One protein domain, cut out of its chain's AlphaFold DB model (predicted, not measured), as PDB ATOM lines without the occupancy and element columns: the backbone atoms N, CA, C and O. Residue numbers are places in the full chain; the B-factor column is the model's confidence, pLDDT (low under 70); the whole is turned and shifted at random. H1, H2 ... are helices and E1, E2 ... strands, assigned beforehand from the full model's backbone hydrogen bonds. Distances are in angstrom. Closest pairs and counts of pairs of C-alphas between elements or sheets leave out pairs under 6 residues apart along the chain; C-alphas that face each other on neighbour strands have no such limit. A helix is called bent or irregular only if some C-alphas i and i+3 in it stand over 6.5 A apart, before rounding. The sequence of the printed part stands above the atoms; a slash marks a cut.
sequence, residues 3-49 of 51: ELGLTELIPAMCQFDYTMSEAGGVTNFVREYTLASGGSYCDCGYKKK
ATOM      1  N   GLU A   3     -47.973 -24.193 -40.496       88.88
ATOM      2  CA  GLU A   3     -48.388 -23.380 -41.661       88.88
ATOM      3  C   GLU A   3     -49.904 -23.153 -41.738       88.88
ATOM      4  O   GLU A   3     -50.360 -22.165 -42.297       88.88
ATOM      5  N   LEU A   4     -50.679 -24.056 -41.132       91.69
ATOM      6  CA  LEU A   4     -52.138 -23.981 -41.070       91.69
ATOM      7  C   LEU A   4     -52.646 -23.261 -39.806       91.69
ATOM      8  O   LEU A   4     -53.852 -23.174 -39.615       91.69
ATOM      9  N   GLY A   5     -51.760 -22.788 -38.916       91.75
ATOM     10  CA  GLY A   5     -52.143 -22.113 -37.667       91.75
ATOM     11  C   GLY A   5     -52.743 -23.024 -36.585       91.75
ATOM     12  O   GLY A   5     -53.392 -22.543 -35.665       91.75
ATOM     13  N   LEU A   6     -52.534 -24.341 -36.672       89.88
ATOM     14  CA  LEU A   6     -53.155 -25.358 -35.807       89.88
ATOM     15  C   LEU A   6     -52.193 -25.917 -34.745       89.88
ATOM     16  O   LEU A   6     -52.341 -27.055 -34.303       89.88
ATOM     17  N   THR A   7     -51.158 -25.172 -34.360       86.25
ATOM     18  CA  THR A   7     -50.131 -25.634 -33.406       86.25
ATOM     19  C   THR A   7     -50.700 -26.025 -32.043       86.25
ATOM     20  O   THR A   7     -50.240 -27.004 -31.463       86.25
ATOM     21  N   GLU A   8     -51.751 -25.344 -31.586       87.75
ATOM     22  CA  GLU A   8     -52.436 -25.640 -30.317       87.75
ATOM     23  C   GLU A   8     -53.100 -27.026 -30.293       87.75
ATOM     24  O   GLU A   8     -53.318 -27.596 -29.229       87.75
ATOM     25  N   LEU A   9     -53.399 -27.609 -31.462       88.19
ATOM     26  CA  LEU A   9     -54.014 -28.937 -31.560       88.19
ATOM     27  C   LEU A   9     -52.992 -30.079 -31.507       88.19
ATOM     28  O   LEU A   9     -53.383 -31.239 -31.380       88.19
ATOM     29  N   ILE A  10     -51.691 -29.786 -31.604       84.25
ATOM     30  CA  ILE A  10     -50.633 -30.809 -31.637       84.25
ATOM     31  C   ILE A  10     -50.689 -31.747 -30.414       84.25
ATOM     32  O   ILE A  10     -50.626 -32.961 -30.622       84.25
ATOM     33  N   PRO A  11     -50.860 -31.263 -29.165       83.88
ATOM     34  CA  PRO A  11     -50.958 -32.149 -28.004       83.88
ATOM     35  C   PRO A  11     -52.167 -33.091 -28.070       83.88
ATOM     36  O   PRO A  11     -52.036 -34.275 -27.759       83.88
ATOM     37  N   ALA A  12     -53.323 -32.591 -28.524       88.62
ATOM     38  CA  ALA A  12     -54.543 -33.387 -28.660       88.62
ATOM     39  C   ALA A  12     -54.393 -34.484 -29.728       88.62
ATOM     40  O   ALA A  12     -54.791 -35.624 -29.496       88.62
ATOM     41  N   MET A  13     -53.757 -34.161 -30.858       87.69
ATOM     42  CA  MET A  13     -53.450 -35.130 -31.916       87.69
ATOM     43  C   MET A  13     -52.503 -36.230 -31.428       87.69
ATOM     44  O   MET A  13     -52.808 -37.403 -31.605       87.69
ATOM     45  N   CYS A  14     -51.414 -35.870 -30.737       84.62
ATOM     46  CA  CYS A  14     -50.494 -36.858 -30.164       84.62
ATOM     47  C   CYS A  14     -51.211 -37.819 -29.213       84.62
ATOM     48  O   CYS A  14     -51.018 -39.027 -29.304       84.62
ATOM     49  N   GLN A  15     -52.049 -37.298 -28.310       87.50
ATOM     50  CA  GLN A  15     -52.812 -38.136 -27.385       87.50
ATOM     51  C   GLN A  15     -53.763 -39.084 -28.125       87.50
ATOM     52  O   GLN A  15     -53.881 -40.250 -27.756       87.50
ATOM     53  N   PHE A  16     -54.414 -38.598 -29.181       91.12
ATOM     54  CA  PHE A  16     -55.282 -39.417 -30.017       91.12
ATOM     55  C   PHE A  16     -54.513 -40.543 -30.725       91.12
ATOM     56  O   PHE A  16     -54.958 -41.691 -30.695       91.12
ATOM     57  N   ASP A  17     -53.336 -40.253 -31.286       90.00
ATOM     58  CA  ASP A  17     -52.477 -41.248 -31.941       90.00
ATOM     59  C   ASP A  17     -52.075 -42.390 -30.980       90.00
ATOM     60  O   ASP A  17     -52.091 -43.564 -31.368       90.00
ATOM     61  N   TYR A  18     -51.800 -42.080 -29.704       87.81
ATOM     62  CA  TYR A  18     -51.570 -43.101 -28.669       87.81
ATOM     63  C   TYR A  18     -52.773 -44.029 -28.503       87.81
ATOM     64  O   TYR A  18     -52.629 -45.250 -28.600       87.81
ATOM     65  N   THR A  19     -53.957 -43.456 -28.276       91.75
ATOM     66  CA  THR A  19     -55.190 -44.223 -28.057       91.75
ATOM     67  C   THR A  19     -55.523 -45.101 -29.260       91.75
ATOM     68  O   THR A  19     -55.892 -46.262 -29.098       91.75
ATOM     69  N   MET A  20     -55.348 -44.584 -30.476       90.38
ATOM     70  CA  MET A  20     -55.620 -45.341 -31.696       90.38
ATOM     71  C   MET A  20     -54.622 -46.481 -31.915       90.38
ATOM     72  O   MET A  20     -55.022 -47.571 -32.327       90.38
ATOM     73  N   SER A  21     -53.339 -46.270 -31.608       90.88
ATOM     74  CA  SER A  21     -52.332 -47.337 -31.668       90.88
ATOM     75  C   SER A  21     -52.627 -48.462 -30.676       90.88
ATOM     76  O   SER A  21     -52.446 -49.636 -31.010       90.88
ATOM     77  N   GLU A  22     -53.074 -48.116 -29.470       90.19
ATOM     78  CA  GLU A  22     -53.464 -49.080 -28.442       90.19
ATOM     79  C   GLU A  22     -54.705 -49.869 -28.873       90.19
ATOM     80  O   GLU A  22     -54.656 -51.100 -28.934       90.19
ATOM     81  N   ALA A  23     -55.773 -49.169 -29.269       92.75
ATOM     82  CA  ALA A  23     -57.034 -49.776 -29.692       92.75
ATOM     83  C   ALA A  23     -56.883 -50.662 -30.939       92.75
ATOM     84  O   ALA A  23     -57.496 -51.724 -31.027       92.75
ATOM     85  N   GLY A  24     -56.057 -50.249 -31.906       90.50
ATOM     86  CA  GLY A  24     -55.839 -50.994 -33.146       90.50
ATOM     87  C   GLY A  24     -55.004 -52.262 -32.964       90.50
ATOM     88  O   GLY A  24     -55.082 -53.173 -33.785       90.50
ATOM     89  N   GLY A  25     -54.173 -52.338 -31.922       89.00
ATOM     90  CA  GLY A  25     -53.421 -53.542 -31.564       89.00
ATOM     91  C   GLY A  25     -52.323 -53.985 -32.546       89.00
ATOM     92  O   GLY A  25     -51.526 -54.841 -32.173       89.00
ATOM     93  N   VAL A  26     -52.226 -53.408 -33.749       90.50
ATOM     94  CA  VAL A  26     -51.322 -53.825 -34.847       90.50
ATOM     95  C   VAL A  26     -50.025 -53.018 -34.949       90.50
ATOM     96  O   VAL A  26     -49.046 -53.472 -35.549       90.50
ATOM     97  N   THR A  27     -50.002 -51.826 -34.364       92.25
ATOM     98  CA  THR A  27     -48.872 -50.892 -34.396       92.25
ATOM     99  C   THR A  27     -48.519 -50.429 -32.989       92.25
ATOM    100  O   THR A  27     -49.344 -50.471 -32.076       92.25
ATOM    101  N   ASN A  28     -47.271 -50.011 -32.820       90.88
ATOM    102  CA  ASN A  28     -46.803 -49.215 -31.699       90.88
ATOM    103  C   ASN A  28     -46.590 -47.787 -32.199       90.88
ATOM    104  O   ASN A  28     -45.805 -47.577 -33.129       90.88
ATOM    105  N   PHE A  29     -47.256 -46.821 -31.577       90.62
ATOM    106  CA  PHE A  29     -46.908 -45.418 -31.726       90.62
ATOM    107  C   PHE A  29     -45.523 -45.183 -31.119       90.62
ATOM    108  O   PHE A  29     -45.230 -45.641 -30.013       90.62
ATOM    109  N   VAL A  30     -44.655 -44.502 -31.860       88.56
ATOM    110  CA  VAL A  30     -43.275 -44.222 -31.466       88.56
ATOM    111  C   VAL A  30     -42.990 -42.731 -31.530       88.56
ATOM    112  O   VAL A  30     -43.489 -42.021 -32.403       88.56
ATOM    113  N   ARG A  31     -42.159 -42.286 -30.589       86.88
ATOM    114  CA  ARG A  31     -41.535 -40.965 -30.554       86.88
ATOM    115  C   ARG A  31     -40.142 -41.131 -29.949       86.88
ATOM    116  O   ARG A  31     -40.030 -41.590 -28.813       86.88
ATOM    117  N   GLU A  32     -39.093 -40.818 -30.690       81.50
ATOM    118  CA  GLU A  32     -37.717 -40.804 -30.173       81.50
ATOM    119  C   GLU A  32     -37.238 -39.351 -30.011       81.50
ATOM    120  O   GLU A  32     -36.560 -39.032 -29.034       81.50
ATOM    121  N   TYR A  33     -37.700 -38.437 -30.870       84.12
ATOM    122  CA  TYR A  33     -37.392 -37.009 -30.830       84.12
ATOM    123  C   TYR A  33     -38.657 -36.160 -30.840       84.12
ATOM    124  O   TYR A  33     -39.479 -36.224 -31.750       84.12
ATOM    125  N   THR A  34     -38.800 -35.294 -29.835       81.75
ATOM    126  CA  THR A  34     -39.875 -34.300 -29.820       81.75
ATOM    127  C   THR A  34     -39.355 -32.901 -29.577       81.75
ATOM    128  O   THR A  34     -38.402 -32.701 -28.827       81.75
ATOM    129  N   LEU A  35     -40.053 -31.917 -30.138       79.19
ATOM    130  CA  LEU A  35     -39.790 -30.506 -29.851       79.19
ATOM    131  C   LEU A  35     -39.928 -30.210 -28.347       79.19
ATOM    132  O   LEU A  35     -39.135 -29.460 -27.790       79.19
ATOM    133  N   ALA A  36     -40.885 -30.860 -27.672       75.62
ATOM    134  CA  ALA A  36     -41.101 -30.721 -26.230       75.62
ATOM    135  C   ALA A  36     -39.941 -31.273 -25.380       75.62
ATOM    136  O   ALA A  36     -39.700 -30.785 -24.283       75.62
ATOM    137  N   SER A  37     -39.213 -32.271 -25.885       79.12
ATOM    138  CA  SER A  37     -38.017 -32.822 -25.237       79.12
ATOM    139  C   SER A  37     -36.722 -32.129 -25.681       79.12
ATOM    140  O   SER A  37     -35.644 -32.614 -25.354       79.12
ATOM    141  N   GLY A  38     -36.804 -31.030 -26.444       80.31
ATOM    142  CA  GLY A  38     -35.642 -30.287 -26.947       80.31
ATOM    143  C   GLY A  38     -35.007 -30.858 -28.222       80.31
ATOM    144  O   GLY A  38     -33.894 -30.474 -28.570       80.31
ATOM    145  N   GLY A  39     -35.686 -31.772 -28.921       81.44
ATOM    146  CA  GLY A  39     -35.243 -32.294 -30.216       81.44
ATOM    147  C   GLY A  39     -35.370 -31.260 -31.341       81.44
ATOM    148  O   GLY A  39     -36.196 -30.351 -31.276       81.44
ATOM    149  N   SER A  40     -34.577 -31.413 -32.405       85.31
ATOM    150  CA  SER A  40     -34.615 -30.519 -33.577       85.31
ATOM    151  C   SER A  40     -35.860 -30.703 -34.454       85.31
ATOM    152  O   SER A  40     -36.158 -29.851 -35.290       85.31
ATOM    153  N   TYR A  41     -36.596 -31.798 -34.265       81.69
ATOM    154  CA  TYR A  41     -37.851 -32.101 -34.940       81.69
ATOM    155  C   TYR A  41     -38.731 -33.000 -34.062       81.69
ATOM    156  O   TYR A  41     -38.322 -33.456 -32.993       81.69
ATOM    157  N   CYS A  42     -39.967 -33.209 -34.510       84.56
ATOM    158  CA  CYS A  42     -40.881 -34.189 -33.941       84.56
ATOM    159  C   CYS A  42     -40.965 -35.385 -34.890       84.56
ATOM    160  O   CYS A  42     -41.218 -35.184 -36.077       84.56
ATOM    161  N   ASP A  43     -40.769 -36.599 -34.384       87.94
ATOM    162  CA  ASP A  43     -40.683 -37.831 -35.182       87.94
ATOM    163  C   ASP A  43     -41.844 -38.809 -34.945       87.94
ATOM    164  O   ASP A  43     -41.724 -40.001 -35.227       87.94
ATOM    165  N   CYS A  44     -42.967 -38.303 -34.427       87.81
ATOM    166  CA  CYS A  44     -44.169 -39.084 -34.156       87.81
ATOM    167  C   CYS A  44     -44.535 -39.979 -35.346       87.81
ATOM    168  O   CYS A  44     -44.728 -39.500 -36.465       87.81
ATOM    169  N   GLY A  45     -44.664 -41.278 -35.092       89.69
ATOM    170  CA  GLY A  45     -44.935 -42.254 -36.137       89.69
ATOM    171  C   GLY A  45     -45.390 -43.598 -35.594       89.69
ATOM    172  O   GLY A  45     -45.657 -43.759 -34.406       89.69
ATOM    173  N   TYR A  46     -45.468 -44.587 -36.481       90.94
ATOM    174  CA  TYR A  46     -45.989 -45.916 -36.168       90.94
ATOM    175  C   TYR A  46     -45.018 -46.999 -36.631       90.94
ATOM    176  O   TYR A  46     -44.645 -47.053 -37.803       90.94
ATOM    177  N   LYS A  47     -44.640 -47.905 -35.727       91.69
ATOM    178  CA  LYS A  47     -43.920 -49.142 -36.062       91.69
ATOM    179  C   LYS A  47     -44.900 -50.310 -36.000       91.69
ATOM    180  O   LYS A  47     -45.700 -50.413 -35.074       91.69
ATOM    181  N   LYS A  48     -44.854 -51.206 -36.986       91.75
ATOM    182  CA  LYS A  48     -45.654 -52.437 -36.953       91.75
ATOM    183  C   LYS A  48     -45.211 -53.285 -35.760       91.75
ATOM    184  O   LYS A  48     -44.011 -53.416 -35.522       91.75
ATOM    185  N   LYS A  49     -46.156 -53.876 -35.026       88.50
ATOM    186  CA  LYS A  49     -45.799 -54.886 -34.026       88.50
ATOM    187  C   LYS A  49     -45.260 -56.110 -34.768       88.50
ATOM    188  O   LYS A  49     -45.935 -56.645 -35.650       88.50
TER     189      LYS A  49
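This is residues 3 to 49 of the 51 residues of an uncharacterized protein of Clostridium sp. CAG:91 (UniProt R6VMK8). One long helix, H1, lies over a small two-stranded hairpin of E1 and E2, with residues 14 to 22 of the helix packing on the hairpin, mainly on E1. Residues 3 to 13, which include the first turns of H1, stick out beyond this contact, and the long loop of residues 31 to 44 extends from the strands in the same general direction as that free part of the helix. The printed part has 47 residues, with one named helix and two named strands in the order H1, E1, E2; the sheet has the order E1, E2 and is antiparallel, and the class is mixed, helices and strands. The whole is only just loose, close to compact, with a radius of gyration of the C-alphas of 11.7 A, and elongated, spanning 31 by 19 by 15 A.

The printed part begins at Glu 3, and residues 3 to 6 precede the helix. H1 covers residues 7 to 24, from C-alpha 7 at (-50.131, -25.634, -33.406) to C-alpha 24 at (-55.839, -50.994, -33.146), 26.0 A in length. It is irregular: C-alphas 8 and 11 are 7.1 A apart. E1 covers residues 27 to 30 and begins with C-alpha 27 at (-48.872, -50.892, -34.396). E2 covers residues 45 to 48 and ends with C-alpha 48 at (-45.654, -52.437, -36.953).

E1 and E2 are antiparallel neighbours and form a hairpin, with 143 degrees between their N-to-C directions. C-alphas 27 and 48 face each other at 4.4 A. N 28 and O 47 are within hydrogen-bond range at 2.8 A, and so are N 45 and O 30 at 3.0 A. H1 and E1 have 6 pairs of C-alphas within 8 A, the closest being those of Ser 21 and Thr 27, 5.7 A apart. H1 and E2 have 1 such pair, the C-alphas of Ser 21 and Tyr 46, 7.9 A apart. In H1, 12 of 14 O i to N i+4 pairs are within hydrogen-bond range.

The two C-alphas farthest apart are those of Gly 5 and Lys 49, at 33.6 A. Residues 3 to 13, of which 7 to 13 belong to H1, stand free; the body without them has 36 residues and spans 30 by 17 by 9 A. The link from H1 to E1 is tight, with 2 residues, and the link from E1 to E2 is long, with 14. The printed part has no cut. Its mean pLDDT is 87.4, and no printed residue is under 70.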